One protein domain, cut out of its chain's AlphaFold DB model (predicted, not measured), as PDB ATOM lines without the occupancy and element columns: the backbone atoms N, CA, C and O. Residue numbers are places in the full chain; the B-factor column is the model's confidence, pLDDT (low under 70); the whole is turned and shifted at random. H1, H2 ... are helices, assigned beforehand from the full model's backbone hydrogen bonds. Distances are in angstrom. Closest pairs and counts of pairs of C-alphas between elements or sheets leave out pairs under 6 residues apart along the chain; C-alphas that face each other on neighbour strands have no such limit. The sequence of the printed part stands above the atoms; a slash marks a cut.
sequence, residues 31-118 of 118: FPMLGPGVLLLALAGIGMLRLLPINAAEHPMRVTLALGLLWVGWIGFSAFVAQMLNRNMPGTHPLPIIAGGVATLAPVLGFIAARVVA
ATOM      1  N   PHE A  31      30.545  52.670 -40.701       62.62
ATOM      2  CA  PHE A  31      30.287  51.237 -40.882       62.62
ATOM      3  C   PHE A  31      31.139  50.322 -39.985       62.62
ATOM      4  O   PHE A  31      30.554  49.454 -39.335       62.62
ATOM      5  N   PRO A  32      32.474  50.496 -39.897       63.41
ATOM      6  CA  PRO A  32      33.306  49.641 -39.050       63.41
ATOM      7  C   PRO A  32      33.145  49.896 -37.543       63.41
ATOM      8  O   PRO A  32      33.379  48.975 -36.769       63.41
ATOM      9  N   MET A  33      32.730  51.092 -37.105       65.50
ATOM     10  CA  MET A  33      32.533  51.383 -35.673       65.50
ATOM     11  C   MET A  33      31.117  51.075 -35.172       65.50
ATOM     12  O   MET A  33      30.963  50.484 -34.106       65.50
ATOM     13  N   LEU A  34      30.074  51.466 -35.912       66.44
ATOM     14  CA  LEU A  34      28.686  51.330 -35.454       66.44
ATOM     15  C   LEU A  34      28.065  49.979 -35.806       66.44
ATOM     16  O   LEU A  34      27.300  49.453 -35.004       66.44
ATOM     17  N   GLY A  35      28.428  49.376 -36.942       66.19
ATOM     18  CA  GLY A  35      27.892  48.074 -37.358       66.19
ATOM     19  C   GLY A  35      28.092  46.969 -36.309       66.19
ATOM     20  O   GLY A  35      27.105  46.371 -35.872       66.19
ATOM     21  N   PRO A  36      29.331  46.722 -35.837       70.69
ATOM     22  CA  PRO A  36      29.596  45.693 -34.835       70.69
ATOM     23  C   PRO A  36      28.945  45.999 -33.483       70.69
ATOM     24  O   PRO A  36      28.343  45.113 -32.885       70.69
ATOM     25  N   GLY A  37      29.013  47.250 -33.013       72.88
ATOM     26  CA  GLY A  37      28.447  47.641 -31.717       72.88
ATOM     27  C   GLY A  37      26.928  47.471 -31.653       72.88
ATOM     28  O   GLY A  37      26.399  46.974 -30.664       72.88
ATOM     29  N   VAL A  38      26.229  47.814 -32.735       70.88
ATOM     30  CA  VAL A  38      24.776  47.646 -32.861       70.88
ATOM     31  C   VAL A  38      24.378  46.173 -32.898       70.88
ATOM     32  O   VAL A  38      23.443  45.774 -32.203       70.88
ATOM     33  N   LEU A  39      25.096  45.356 -33.675       68.94
ATOM     34  CA  LEU A  39      24.865  43.911 -33.726       68.94
ATOM     35  C   LEU A  39      25.104  43.261 -32.361       68.94
ATOM     36  O   LEU A  39      24.287  42.456 -31.924       68.94
ATOM     37  N   LEU A  40      26.172  43.646 -31.658       75.06
ATOM     38  CA  LEU A  40      26.466  43.152 -30.312       75.06
ATOM     39  C   LEU A  40      25.398  43.573 -29.296       75.06
ATOM     40  O   LEU A  40      25.001  42.750 -28.479       75.06
ATOM     41  N   LEU A  41      24.884  44.804 -29.369       74.31
ATOM     42  CA  LEU A  41      23.778  45.277 -28.524       74.31
ATOM     43  C   LEU A  41      22.485  44.487 -28.764       74.31
ATOM     44  O   LEU A  41      21.836  44.062 -27.807       74.31
ATOM     45  N   ALA A  42      22.133  44.242 -30.028       69.94
ATOM     46  CA  ALA A  42      20.963  43.444 -30.382       69.94
ATOM     47  C   ALA A  42      21.114  41.982 -29.923       69.94
ATOM     48  O   ALA A  42      20.203  41.430 -29.305       69.94
ATOM     49  N   LEU A  43      22.280  41.371 -30.158       73.12
ATOM     50  CA  LEU A  43      22.590  40.012 -29.711       73.12
ATOM     51  C   LEU A  43      22.617  39.899 -28.183       73.12
ATOM     52  O   LEU A  43      22.121  38.912 -27.649       73.12
ATOM     53  N   ALA A  44      23.127  40.909 -27.476       71.12
ATOM     54  CA  ALA A  44      23.105  40.960 -26.018       71.12
ATOM     55  C   ALA A  44      21.669  41.047 -25.480       71.12
ATOM     56  O   ALA A  44      21.326  40.314 -24.555       71.12
ATOM     57  N   GLY A  45      20.808  41.872 -26.087       67.56
ATOM     58  CA  GLY A  45      19.389  41.945 -25.733       67.56
ATOM     59  C   GLY A  45      18.656  40.619 -25.964       67.56
ATOM     60  O   GLY A  45      17.945  40.142 -25.081       67.56
ATOM     61  N   ILE A  46      18.883  39.971 -27.112       72.56
ATOM     62  CA  ILE A  46      18.309  38.650 -27.419       72.56
ATOM     63  C   ILE A  46      18.846  37.591 -26.448       72.56
ATOM     64  O   ILE A  46      18.075  36.783 -25.937       72.56
ATOM     65  N   GLY A  47      20.148  37.607 -26.157       69.75
ATOM     66  CA  GLY A  47      20.781  36.707 -25.196       69.75
ATOM     67  C   GLY A  47      20.198  36.862 -23.792       69.75
ATOM     68  O   GLY A  47      19.863  35.863 -23.160       69.75
ATOM     69  N   MET A  48      19.981  38.095 -23.330       66.31
ATOM     70  CA  MET A  48      19.352  38.352 -22.031       66.31
ATOM     71  C   MET A  48      17.895  37.895 -21.963       66.31
ATOM     72  O   MET A  48      17.469  37.477 -20.898       66.31
ATOM     73  N   LEU A  49      17.130  37.959 -23.056       67.81
ATOM     74  CA  LEU A  49      15.728  37.524 -23.060       67.81
ATOM     75  C   LEU A  49      15.560  36.017 -23.288       67.81
ATOM     76  O   LEU A  49      14.589  35.435 -22.813       67.81
ATOM     77  N   ARG A  50      16.470  35.384 -24.042       71.06
ATOM     78  CA  ARG A  50      16.322  33.994 -24.502       71.06
ATOM     79  C   ARG A  50      17.233  32.995 -23.795       71.06
ATOM     80  O   ARG A  50      16.825  31.854 -23.616       71.06
ATOM     81  N   LEU A  51      18.455  33.389 -23.431       60.25
ATOM     82  CA  LEU A  51      19.444  32.501 -22.795       60.25
ATOM     83  C   LEU A  51      19.469  32.644 -21.268       60.25
ATOM     84  O   LEU A  51      19.904  31.731 -20.575       60.25
ATOM     85  N   LEU A  52      18.971  33.764 -20.747       58.94
ATOM     86  CA  LEU A  52      18.742  33.998 -19.324       58.94
ATOM     87  C   LEU A  52      17.230  34.154 -19.124       58.94
ATOM     88  O   LEU A  52      16.731  35.271 -19.211       58.94
ATOM     89  N   PRO A  53      16.463  33.067 -18.925       58.72
ATOM     90  CA  PRO A  53      15.030  33.179 -18.692       58.72
ATOM     91  C   PRO A  53      14.800  33.975 -17.405       58.72
ATOM     92  O   PRO A  53      15.047  33.503 -16.299       58.72
ATOM     93  N   ILE A  54      14.382  35.228 -17.565       62.69
ATOM     94  CA  ILE A  54      14.075  36.125 -16.462       62.69
ATOM     95  C   ILE A  54      12.564  36.089 -16.266       62.69
ATOM     96  O   ILE A  54      11.810  36.552 -17.124       62.69
ATOM     97  N   ASN A  55      12.115  35.585 -15.119       65.94
ATOM     98  CA  ASN A  55      10.738  35.785 -14.690       65.94
ATOM     99  C   ASN A  55      10.500  37.285 -14.494       65.94
ATOM    100  O   ASN A  55      11.040  37.905 -13.575       65.94
ATOM    101  N   ALA A  56       9.675  37.877 -15.359       65.50
ATOM    102  CA  ALA A  56       9.367  39.306 -15.309       65.50
ATOM    103  C   ALA A  56       8.713  39.731 -13.981       65.50
ATOM    104  O   ALA A  56       8.875  40.875 -13.565       65.50
ATOM    105  N   ALA A  57       8.030  38.800 -13.305       68.62
ATOM    106  CA  ALA A  57       7.445  39.010 -11.983       68.62
ATOM    107  C   ALA A  57       8.495  39.085 -10.857       68.62
ATOM    108  O   ALA A  57       8.301  39.810  -9.887       68.62
ATOM    109  N   GLU A  58       9.616  38.373 -10.993       73.94
ATOM    110  CA  GLU A  58      10.649  38.263  -9.951       73.94
ATOM    111  C   GLU A  58      11.778  39.287 -10.148       73.94
ATOM    112  O   GLU A  58      12.398  39.750  -9.190       73.94
ATOM    113  N   HIS A  59      12.046  39.682 -11.396       73.06
ATOM    114  CA  HIS A  59      13.180  40.541 -11.749       73.06
ATOM    115  C   HIS A  59      12.814  41.624 -12.783       73.06
ATOM    116  O   HIS A  59      13.414  41.688 -13.864       73.06
ATOM    117  N   PRO A  60      11.880  42.535 -12.452       72.69
ATOM    118  CA  PRO A  60      11.366  43.533 -13.390       72.69
ATOM    119  C   PRO A  60      12.467  44.453 -13.943       72.69
ATOM    120  O   PRO A  60      12.508  44.712 -15.142       72.69
ATOM    121  N   MET A  61      13.426  44.867 -13.105       75.12
ATOM    122  CA  MET A  61      14.521  45.757 -13.518       75.12
ATOM    123  C   MET A  61      15.421  45.140 -14.600       75.12
ATOM    124  O   MET A  61      15.829  45.825 -15.538       75.12
ATOM    125  N   ARG A  62      15.720  43.837 -14.509       70.94
ATOM    126  CA  ARG A  62      16.544  43.144 -15.512       70.94
ATOM    127  C   ARG A  62      15.824  43.039 -16.852       70.94
ATOM    128  O   ARG A  62      16.450  43.256 -17.885       70.94
ATOM    129  N   VAL A  63      14.517  42.771 -16.833       74.56
ATOM    130  CA  VAL A  63      13.693  42.754 -18.051       74.56
ATOM    131  C   VAL A  63      13.649  44.138 -18.692       74.56
ATOM    132  O   VAL A  63      13.861  44.256 -19.896       74.56
ATOM    133  N   THR A  64      13.454  45.201 -17.905       76.75
ATOM    134  CA  THR A  64      13.467  46.578 -18.421       76.75
ATOM    135  C   THR A  64      14.809  46.936 -19.058       76.75
ATOM    136  O   THR A  64      14.828  47.517 -20.141       76.75
ATOM    137  N   LEU A  65      15.930  46.549 -18.442       75.19
ATOM    138  CA  LEU A  65      17.262  46.756 -19.016       75.19
ATOM    139  C   LEU A  65      17.458  45.973 -20.320       75.19
ATOM    140  O   LEU A  65      17.928  46.547 -21.299       75.19
ATOM    141  N   ALA A  66      17.061  44.698 -20.367       75.50
ATOM    142  CA  ALA A  66      17.162  43.879 -21.575       75.50
ATOM    143  C   ALA A  66      16.332  44.458 -22.733       75.50
ATOM    144  O   ALA A  66      16.824  44.568 -23.855       75.50
ATOM    145  N   LEU A  67      15.102  44.902 -22.450       77.38
ATOM    146  CA  LEU A  67      14.242  45.585 -23.419       77.38
ATOM    147  C   LEU A  67      14.842  46.919 -23.875       77.38
ATOM    148  O   LEU A  67      14.803  47.223 -25.064       77.38
ATOM    149  N   GLY A  68      15.438  47.692 -22.963       77.75
ATOM    150  CA  GLY A  68      16.134  48.937 -23.290       77.75
ATOM    151  C   GLY A  68      17.340  48.715 -24.207       77.75
ATOM    152  O   GLY A  68      17.489  49.413 -25.207       77.75
ATOM    153  N   LEU A  69      18.169  47.706 -23.923       78.50
ATOM    154  CA  LEU A  69      19.310  47.334 -24.768       78.50
ATOM    155  C   LEU A  69      18.859  46.872 -26.156       78.50
ATOM    156  O   LEU A  69      19.440  47.281 -27.161       78.50
ATOM    157  N   LEU A  70      17.794  46.071 -26.220       79.81
ATOM    158  CA  LEU A  70      17.223  45.597 -27.477       79.81
ATOM    159  C   LEU A  70      16.615  46.747 -28.293       79.81
ATOM    160  O   LEU A  70      16.782  46.791 -29.509       79.81
ATOM    161  N   TRP A  71      15.979  47.710 -27.625       80.25
ATOM    162  CA  TRP A  71      15.450  48.927 -28.241       80.25
ATOM    163  C   TRP A  71      16.558  49.800 -28.841       80.25
ATOM    164  O   TRP A  71      16.475  50.196 -30.003       80.25
ATOM    165  N   VAL A  72      17.640  50.042 -28.096       79.62
ATOM    166  CA  VAL A  72      18.811  50.781 -28.599       79.62
ATOM    167  C   VAL A  72      19.480  50.034 -29.758       79.62
ATOM    168  O   VAL A  72      19.815  50.649 -30.774       79.62
ATOM    169  N   GLY A  73      19.623  48.709 -29.651       80.38
ATOM    170  CA  GLY A  73      20.120  47.856 -30.732       80.38
ATOM    171  C   GLY A  73      19.259  47.952 -31.995       80.38
ATOM    172  O   GLY A  73      19.791  48.087 -33.095       80.38
ATOM    173  N   TRP A  74      17.931  47.974 -31.850       81.75
ATOM    174  CA  TRP A  74      16.996  48.147 -32.962       81.75
ATOM    175  C   TRP A  74      17.167  49.497 -33.668       81.75
ATOM    176  O   TRP A  74      17.285  49.535 -34.891       81.75
ATOM    177  N   ILE A  75      17.263  50.598 -32.914       82.06
ATOM    178  CA  ILE A  75      17.492  51.941 -33.479       82.06
ATOM    179  C   ILE A  75      18.802  51.976 -34.267       82.06
ATOM    180  O   ILE A  75      18.846  52.468 -35.398       82.06
ATOM    181  N   GLY A  76      19.867  51.430 -33.681       79.06
ATOM    182  CA  GLY A  76      21.156  51.317 -34.344       79.06
ATOM    183  C   GLY A  76      21.078  50.501 -35.634       79.06
ATOM    184  O   GLY A  76      21.678  50.882 -36.639       79.06
ATOM    185  N   PHE A  77      20.306  49.410 -35.635       79.94
ATOM    186  CA  PHE A  77      20.137  48.543 -36.798       79.94
ATOM    187  C   PHE A  77      19.375  49.263 -37.909       79.94
ATOM    188  O   PHE A  77      19.829  49.278 -39.053       79.94
ATOM    189  N   SER A  78      18.277  49.947 -37.578       81.56
ATOM    190  CA  SER A  78      17.542  50.780 -38.533       81.56
ATOM    191  C   SER A  78      18.434  51.869 -39.136       81.56
ATOM    192  O   SER A  78      18.400  52.089 -40.347       81.56
ATOM    193  N   ALA A  79      19.274  52.523 -38.326       77.94
ATOM    194  CA  ALA A  79      20.214  53.537 -38.805       77.94
ATOM    195  C   ALA A  79      21.294  52.947 -39.727       77.94
ATOM    196  O   ALA A  79      21.644  53.558 -40.740       77.94
ATOM    197  N   PHE A  80      21.799  51.754 -39.404       77.81
ATOM    198  CA  PHE A  80      22.756  51.025 -40.233       77.81
ATOM    199  C   PHE A  80      22.155  50.651 -41.591       77.81
ATOM    200  O   PHE A  80      22.748  50.952 -42.627       77.81
ATOM    201  N   VAL A  81      20.955  50.063 -41.601       79.06
ATOM    202  CA  VAL A  81      20.240  49.688 -42.829       79.06
ATOM    203  C   VAL A  81      19.951  50.920 -43.685       79.06
ATOM    204  O   VAL A  81      20.245  50.912 -44.879       79.06
ATOM    205  N   ALA A  82      19.462  52.010 -43.086       78.38
ATOM    206  CA  ALA A  82      19.199  53.257 -43.803       78.38
ATOM    207  C   ALA A  82      20.464  53.808 -44.484       78.38
ATOM    208  O   ALA A  82      20.422  54.217 -45.644       78.38
ATOM    209  N   GLN A  83      21.613  53.779 -43.802       76.12
ATOM    210  CA  GLN A  83      22.883  54.220 -44.386       76.12
ATOM    211  C   GLN A  83      23.433  53.260 -45.438       76.12
ATOM    212  O   GLN A  83      24.020  53.713 -46.420       76.12
ATOM    213  N   MET A  84      23.240  51.950 -45.269       76.75
ATOM    214  CA  MET A  84      23.633  50.946 -46.260       76.75
ATOM    215  C   MET A  84      22.853  51.132 -47.561       76.75
ATOM    216  O   MET A  84      23.453  51.153 -48.636       76.75
ATOM    217  N   LEU A  85      21.540  51.340 -47.459       77.38
ATOM    218  CA  LEU A  85      20.677  51.615 -48.605       77.38
ATOM    219  C   LEU A  85      21.061  52.928 -49.290       77.38
ATOM    220  O   LEU A  85      21.261  52.931 -50.499       77.38
ATOM    221  N   ASN A  86      21.279  54.008 -48.536       74.75
ATOM    222  CA  ASN A  86      21.714  55.285 -49.113       74.75
ATOM    223  C   ASN A  86      23.073  55.182 -49.826       74.75
ATOM    224  O   ASN A  86      23.275  55.807 -50.865       74.75
ATOM    225  N   ARG A  87      24.009  54.384 -49.295       74.62
ATOM    226  CA  ARG A  87      25.323  54.173 -49.916       74.62
ATOM    227  C   ARG A  87      25.230  53.376 -51.218       74.62
ATOM    228  O   ARG A  87      25.931  53.705 -52.169       74.62
ATOM    229  N   ASN A  88      24.406  52.333 -51.245       75.06
ATOM    230  CA  ASN A  88      24.281  51.445 -52.403       75.06
ATOM    231  C   ASN A  88      23.299  51.982 -53.457       75.06
ATOM    232  O   ASN A  88      23.375  51.591 -54.618       75.06
ATOM    233  N   MET A  89      22.382  52.868 -53.065       75.69
ATOM    234  CA  MET A  89      21.319  53.410 -53.911       75.69
ATOM    235  C   MET A  89      21.162  54.928 -53.688       75.69
ATOM    236  O   MET A  89      20.144  55.372 -53.150       75.69
ATOM    237  N   PRO A  90      22.132  55.758 -54.117       67.19
ATOM    238  CA  PRO A  90      22.152  57.198 -53.826       67.19
ATOM    239  C   PRO A  90      20.941  57.984 -54.368       67.19
ATOM    240  O   PRO A  90      20.633  59.054 -53.852       67.19
ATOM    241  N   GLY A  91      20.208  57.448 -55.353       70.12
ATOM    242  CA  GLY A  91      18.976  58.048 -55.886       70.12
ATOM    243  C   GLY A  91      17.704  57.792 -55.065       70.12
ATOM    244  O   GLY A  91      16.648  58.302 -55.422       70.12
ATOM    245  N   THR A  92      17.771  57.005 -53.986       69.00
ATOM    246  CA  THR A  92      16.589  56.652 -53.169       69.00
ATOM    247  C   THR A  92      16.318  57.623 -52.021       69.00
ATOM    248  O   THR A  92      15.293  57.509 -51.347       69.00
ATOM    249  N   HIS A  93      17.188  58.612 -51.796       64.94
ATOM    250  CA  HIS A  93      16.909  59.668 -50.826       64.94
ATOM    251  C   HIS A  93      15.602  60.404 -51.181       64.94
ATOM    252  O   HIS A  93      15.422  60.783 -52.336       64.94
ATOM    253  N   PRO A  94      14.702  60.657 -50.208       71.38
ATOM    254  CA  PRO A  94      14.867  60.494 -48.756       71.38
ATOM    255  C   PRO A  94      14.287  59.191 -48.159       71.38
ATOM    256  O   PRO A  94      14.284  59.038 -46.935       71.38
ATOM    257  N   LEU A  95      13.793  58.256 -48.977       76.25
ATOM    258  CA  LEU A  95      12.961  57.127 -48.537       76.25
ATOM    259  C   LEU A  95      13.602  56.240 -47.447       76.25
ATOM    260  O   LEU A  95      12.925  55.992 -46.449       76.25
ATOM    261  N   PRO A  96      14.882  55.816 -47.533       75.38
ATOM    262  CA  PRO A  96      15.489  54.964 -46.505       75.38
ATOM    263  C   PRO A  96      15.590  55.632 -45.130       75.38
ATOM    264  O   PRO A  96      15.506  54.961 -44.105       75.38
ATOM    265  N   ILE A  97      15.748  56.959 -45.096       76.06
ATOM    266  CA  ILE A  97      15.829  57.723 -43.845       76.06
ATOM    267  C   ILE A  97      14.453  57.796 -43.187       76.06
ATOM    268  O   ILE A  97      14.338  57.572 -41.986       76.06
ATOM    269  N   ILE A  98      13.411  58.081 -43.972       77.94
ATOM    270  CA  ILE A  98      12.034  58.164 -43.471       77.94
ATOM    271  C   ILE A  98      11.574  56.784 -42.992       77.94
ATOM    272  O   ILE A  98      11.089  56.657 -41.871       77.94
ATOM    273  N   ALA A  99      11.798  55.744 -43.799       78.62
ATOM    274  CA  ALA A  99      11.453  54.369 -43.450       78.62
ATOM    275  C   ALA A  99      12.197  53.895 -42.192       78.62
ATOM    276  O   ALA A  99      11.581  53.327 -41.293       78.62
ATOM    277  N   GLY A 100      13.500  54.181 -42.090       76.75
ATOM    278  CA  GLY A 100      14.285  53.876 -40.895       76.75
ATOM    279  C   GLY A 100      13.786  54.629 -39.660       76.75
ATOM    280  O   GLY A 100      13.661  54.030 -38.597       76.75
ATOM    281  N   GLY A 101      13.423  55.907 -39.805       75.06
ATOM    282  CA  GLY A 101      12.862  56.719 -38.725       75.06
ATOM    283  C   GLY A 101      11.538  56.159 -38.207       75.06
ATOM    284  O   GLY A 101      11.375  55.978 -37.004       75.06
ATOM    285  N   VAL A 102      10.623  55.791 -39.106       81.06
ATOM    286  CA  VAL A 102       9.352  55.138 -38.742       81.06
ATOM    287  C   VAL A 102       9.599  53.773 -38.096       81.06
ATOM    288  O   VAL A 102       8.941  53.434 -37.116       81.06
ATOM    289  N   ALA A 103      10.585  53.009 -38.573       80.56
ATOM    290  CA  ALA A 103      10.920  51.712 -37.995       80.56
ATOM    291  C   ALA A 103      11.338  51.811 -36.516       80.56
ATOM    292  O   ALA A 103      11.062  50.887 -35.751       80.56
ATOM    293  N   THR A 104      11.911  52.933 -36.064       80.56
ATOM    294  CA  THR A 104      12.246  53.138 -34.638       80.56
ATOM    295  C   THR A 104      11.019  53.163 -33.720       80.56
ATOM    296  O   THR A 104      11.149  52.934 -32.518       80.56
ATOM    297  N   LEU A 105       9.823  53.381 -34.281       79.62
ATOM    298  CA  LEU A 105       8.549  53.390 -33.560       79.62
ATOM    299  C   LEU A 105       7.976  51.988 -33.332       79.62
ATOM    300  O   LEU A 105       7.097  51.830 -32.487       79.62
ATOM    301  N   ALA A 106       8.459  50.967 -34.048       79.25
ATOM    302  CA  ALA A 106       7.931  49.603 -33.959       79.25
ATOM    303  C   ALA A 106       7.854  49.056 -32.515       79.25
ATOM    304  O   ALA A 106       6.846  48.441 -32.177       79.25
ATOM    305  N   PRO A 107       8.823  49.321 -31.618       74.69
ATOM    306  CA  PRO A 107       8.753  48.862 -30.227       74.69
ATOM    307  C   PRO A 107       7.669  49.575 -29.404       74.69
ATOM    308  O   PRO A 107       6.998  48.947 -28.587       74.69
ATOM    309  N   VAL A 108       7.446  50.870 -29.656       75.56
ATOM    310  CA  VAL A 108       6.365  51.653 -29.031       75.56
ATOM    311  C   VAL A 108       5.005  51.146 -29.517       75.56
ATOM    312  O   VAL A 108       4.104  50.926 -28.712       75.56
ATOM    313  N   LEU A 109       4.876  50.889 -30.820       74.69
ATOM    314  CA  LEU A 109       3.672  50.303 -31.412       74.69
ATOM    315  C   LEU A 109       3.404  48.887 -30.892       74.69
ATOM    316  O   LEU A 109       2.268  48.576 -30.551       74.69
ATOM    317  N   GLY A 110       4.438  48.053 -30.769       72.06
ATOM    318  CA  GLY A 110       4.334  46.712 -30.194       72.06
ATOM    319  C   GLY A 110       3.870  46.737 -28.739       72.06
ATOM    320  O   GLY A 110       3.008  45.950 -28.357       72.06
ATOM    321  N   PHE A 111       4.366  47.689 -27.942       71.25
ATOM    322  CA  PHE A 111       3.898  47.894 -26.571       71.25
ATOM    323  C   PHE A 111       2.428  48.329 -26.513       71.25
ATOM    324  O   PHE A 111       1.663  47.799 -25.710       71.25
ATOM    325  N   ILE A 112       2.016  49.269 -27.370       72.75
ATOM    326  CA  ILE A 112       0.615  49.706 -27.455       72.75
ATOM    327  C   ILE A 112      -0.279  48.528 -27.854       72.75
ATOM    328  O   ILE A 112      -1.265  48.266 -27.174       72.75
ATOM    329  N   ALA A 113       0.086  47.777 -28.896       67.62
ATOM    330  CA  ALA A 113      -0.671  46.616 -29.355       67.62
ATOM    331  C   ALA A 113      -0.805  45.547 -28.259       67.62
ATOM    332  O   ALA A 113      -1.909  45.084 -27.988       67.62
ATOM    333  N   ALA A 114       0.286  45.221 -27.559       68.88
ATOM    334  CA  ALA A 114       0.265  44.267 -26.452       68.88
ATOM    335  C   ALA A 114      -0.648  44.708 -25.295       68.88
ATOM    336  O   ALA A 114      -1.221  43.866 -24.617       68.88
ATOM    337  N   ARG A 115      -0.798  46.018 -25.068       62.22
ATOM    338  CA  ARG A 115      -1.662  46.584 -24.017       62.22
ATOM    339  C   ARG A 115      -3.120  46.758 -24.437       62.22
ATOM    340  O   ARG A 115      -3.953  46.936 -23.563       62.22
ATOM    341  N   VAL A 116      -3.409  46.768 -25.739       65.38
ATOM    342  CA  VAL A 116      -4.777  46.817 -26.285       65.38
ATOM    343  C   VAL A 116      -5.376  45.413 -26.406       65.38
ATOM    344  O   VAL A 116      -6.588  45.260 -26.311       65.38
ATOM    345  N   VAL A 117      -4.537  44.400 -26.640       55.19
ATOM    346  CA  VAL A 117      -4.957  42.997 -26.795       55.19
ATOM    347  C   VAL A 117      -5.038  42.249 -25.451       55.19
ATOM    348  O   VAL A 117      -5.709  41.222 -25.381       55.19
ATOM    349  N   ALA A 118      -4.370  42.750 -24.406       48.62
ATOM    350  CA  ALA A 118      -4.432  42.228 -23.035       48.62
ATOM    351  C   ALA A 118      -5.559  42.880 -22.226       48.62
ATOM    352  O   ALA A 118      -6.175  42.157 -21.413       48.62
TER     353      ALA A 118
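Overview. This is residues 31 to 118 of the 118 residues of an uncharacterized protein of Pseudooceanicola batsensis (strain ATCC BAA-863 / DSM 15984 / KCTC 12145 / HTCC2597) (UniProt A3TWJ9). A long helix, H2, is the middle of a flat, open zigzag: H1 folds along one side of it and short H3 along the opposite side, both running opposite ways to H2. H4 continues after H3 but angles away from H2, and its residues 109 to 117 stick out with Ala 118. The printed part has 88 residues with four named helices, H1 to H4 in chain order, and no named strand; the class is all helix. It is loose, with a radius of gyration of the C-alphas of 15.4 A, and spans 50 by 33 by 15 A.

Along the chain. Find C-alpha 31 at (30.287, 51.237, -40.882); from there H1, residues 31 to 50, runs 27.6 A. Next look for H2, residues 60 to 88, running 41.8 A from C-alpha 60 at (11.366, 43.533, -13.390). H3 is residues 95 to 103. H4, residues 106 to 117, ends at C-alpha 117, (-4.957, 42.997, -26.795).

Arrangement. H1 and H2 form a helical hairpin and touch, closest at the C-alphas of Ala 42 and Gly 73, 4.5 A apart; their shallow tilt of 33 degrees is only just short of steep. H2 and H3 form another, at a shallow tilt of 7 degrees; H2 touches H3 with residues 75 to 86 alone, closest at the C-alphas of Ala 82 and Pro 96, 4.9 A. H4 is close to H2 but not clearly touching: the closest C-alphas, of Trp 71 and Pro 107, are 7.0 A apart, at a steep tilt of 48 degrees. H3 and H4 meet only through their link, and H1 is apart from both. Every O i to N i+4 pair is within hydrogen-bond range in H2, H3 and H4, and 14 of 16 are in H1.

Size, cuts and confidence. The two farthest C-alphas, of Glu 58 and Gly 91, are 50.7 A apart. The printed part has no cut and no long link. Mean pLDDT of the printed part is 72.6; look for values under 70 at residues 51 to 57 and 113 to 118, among others.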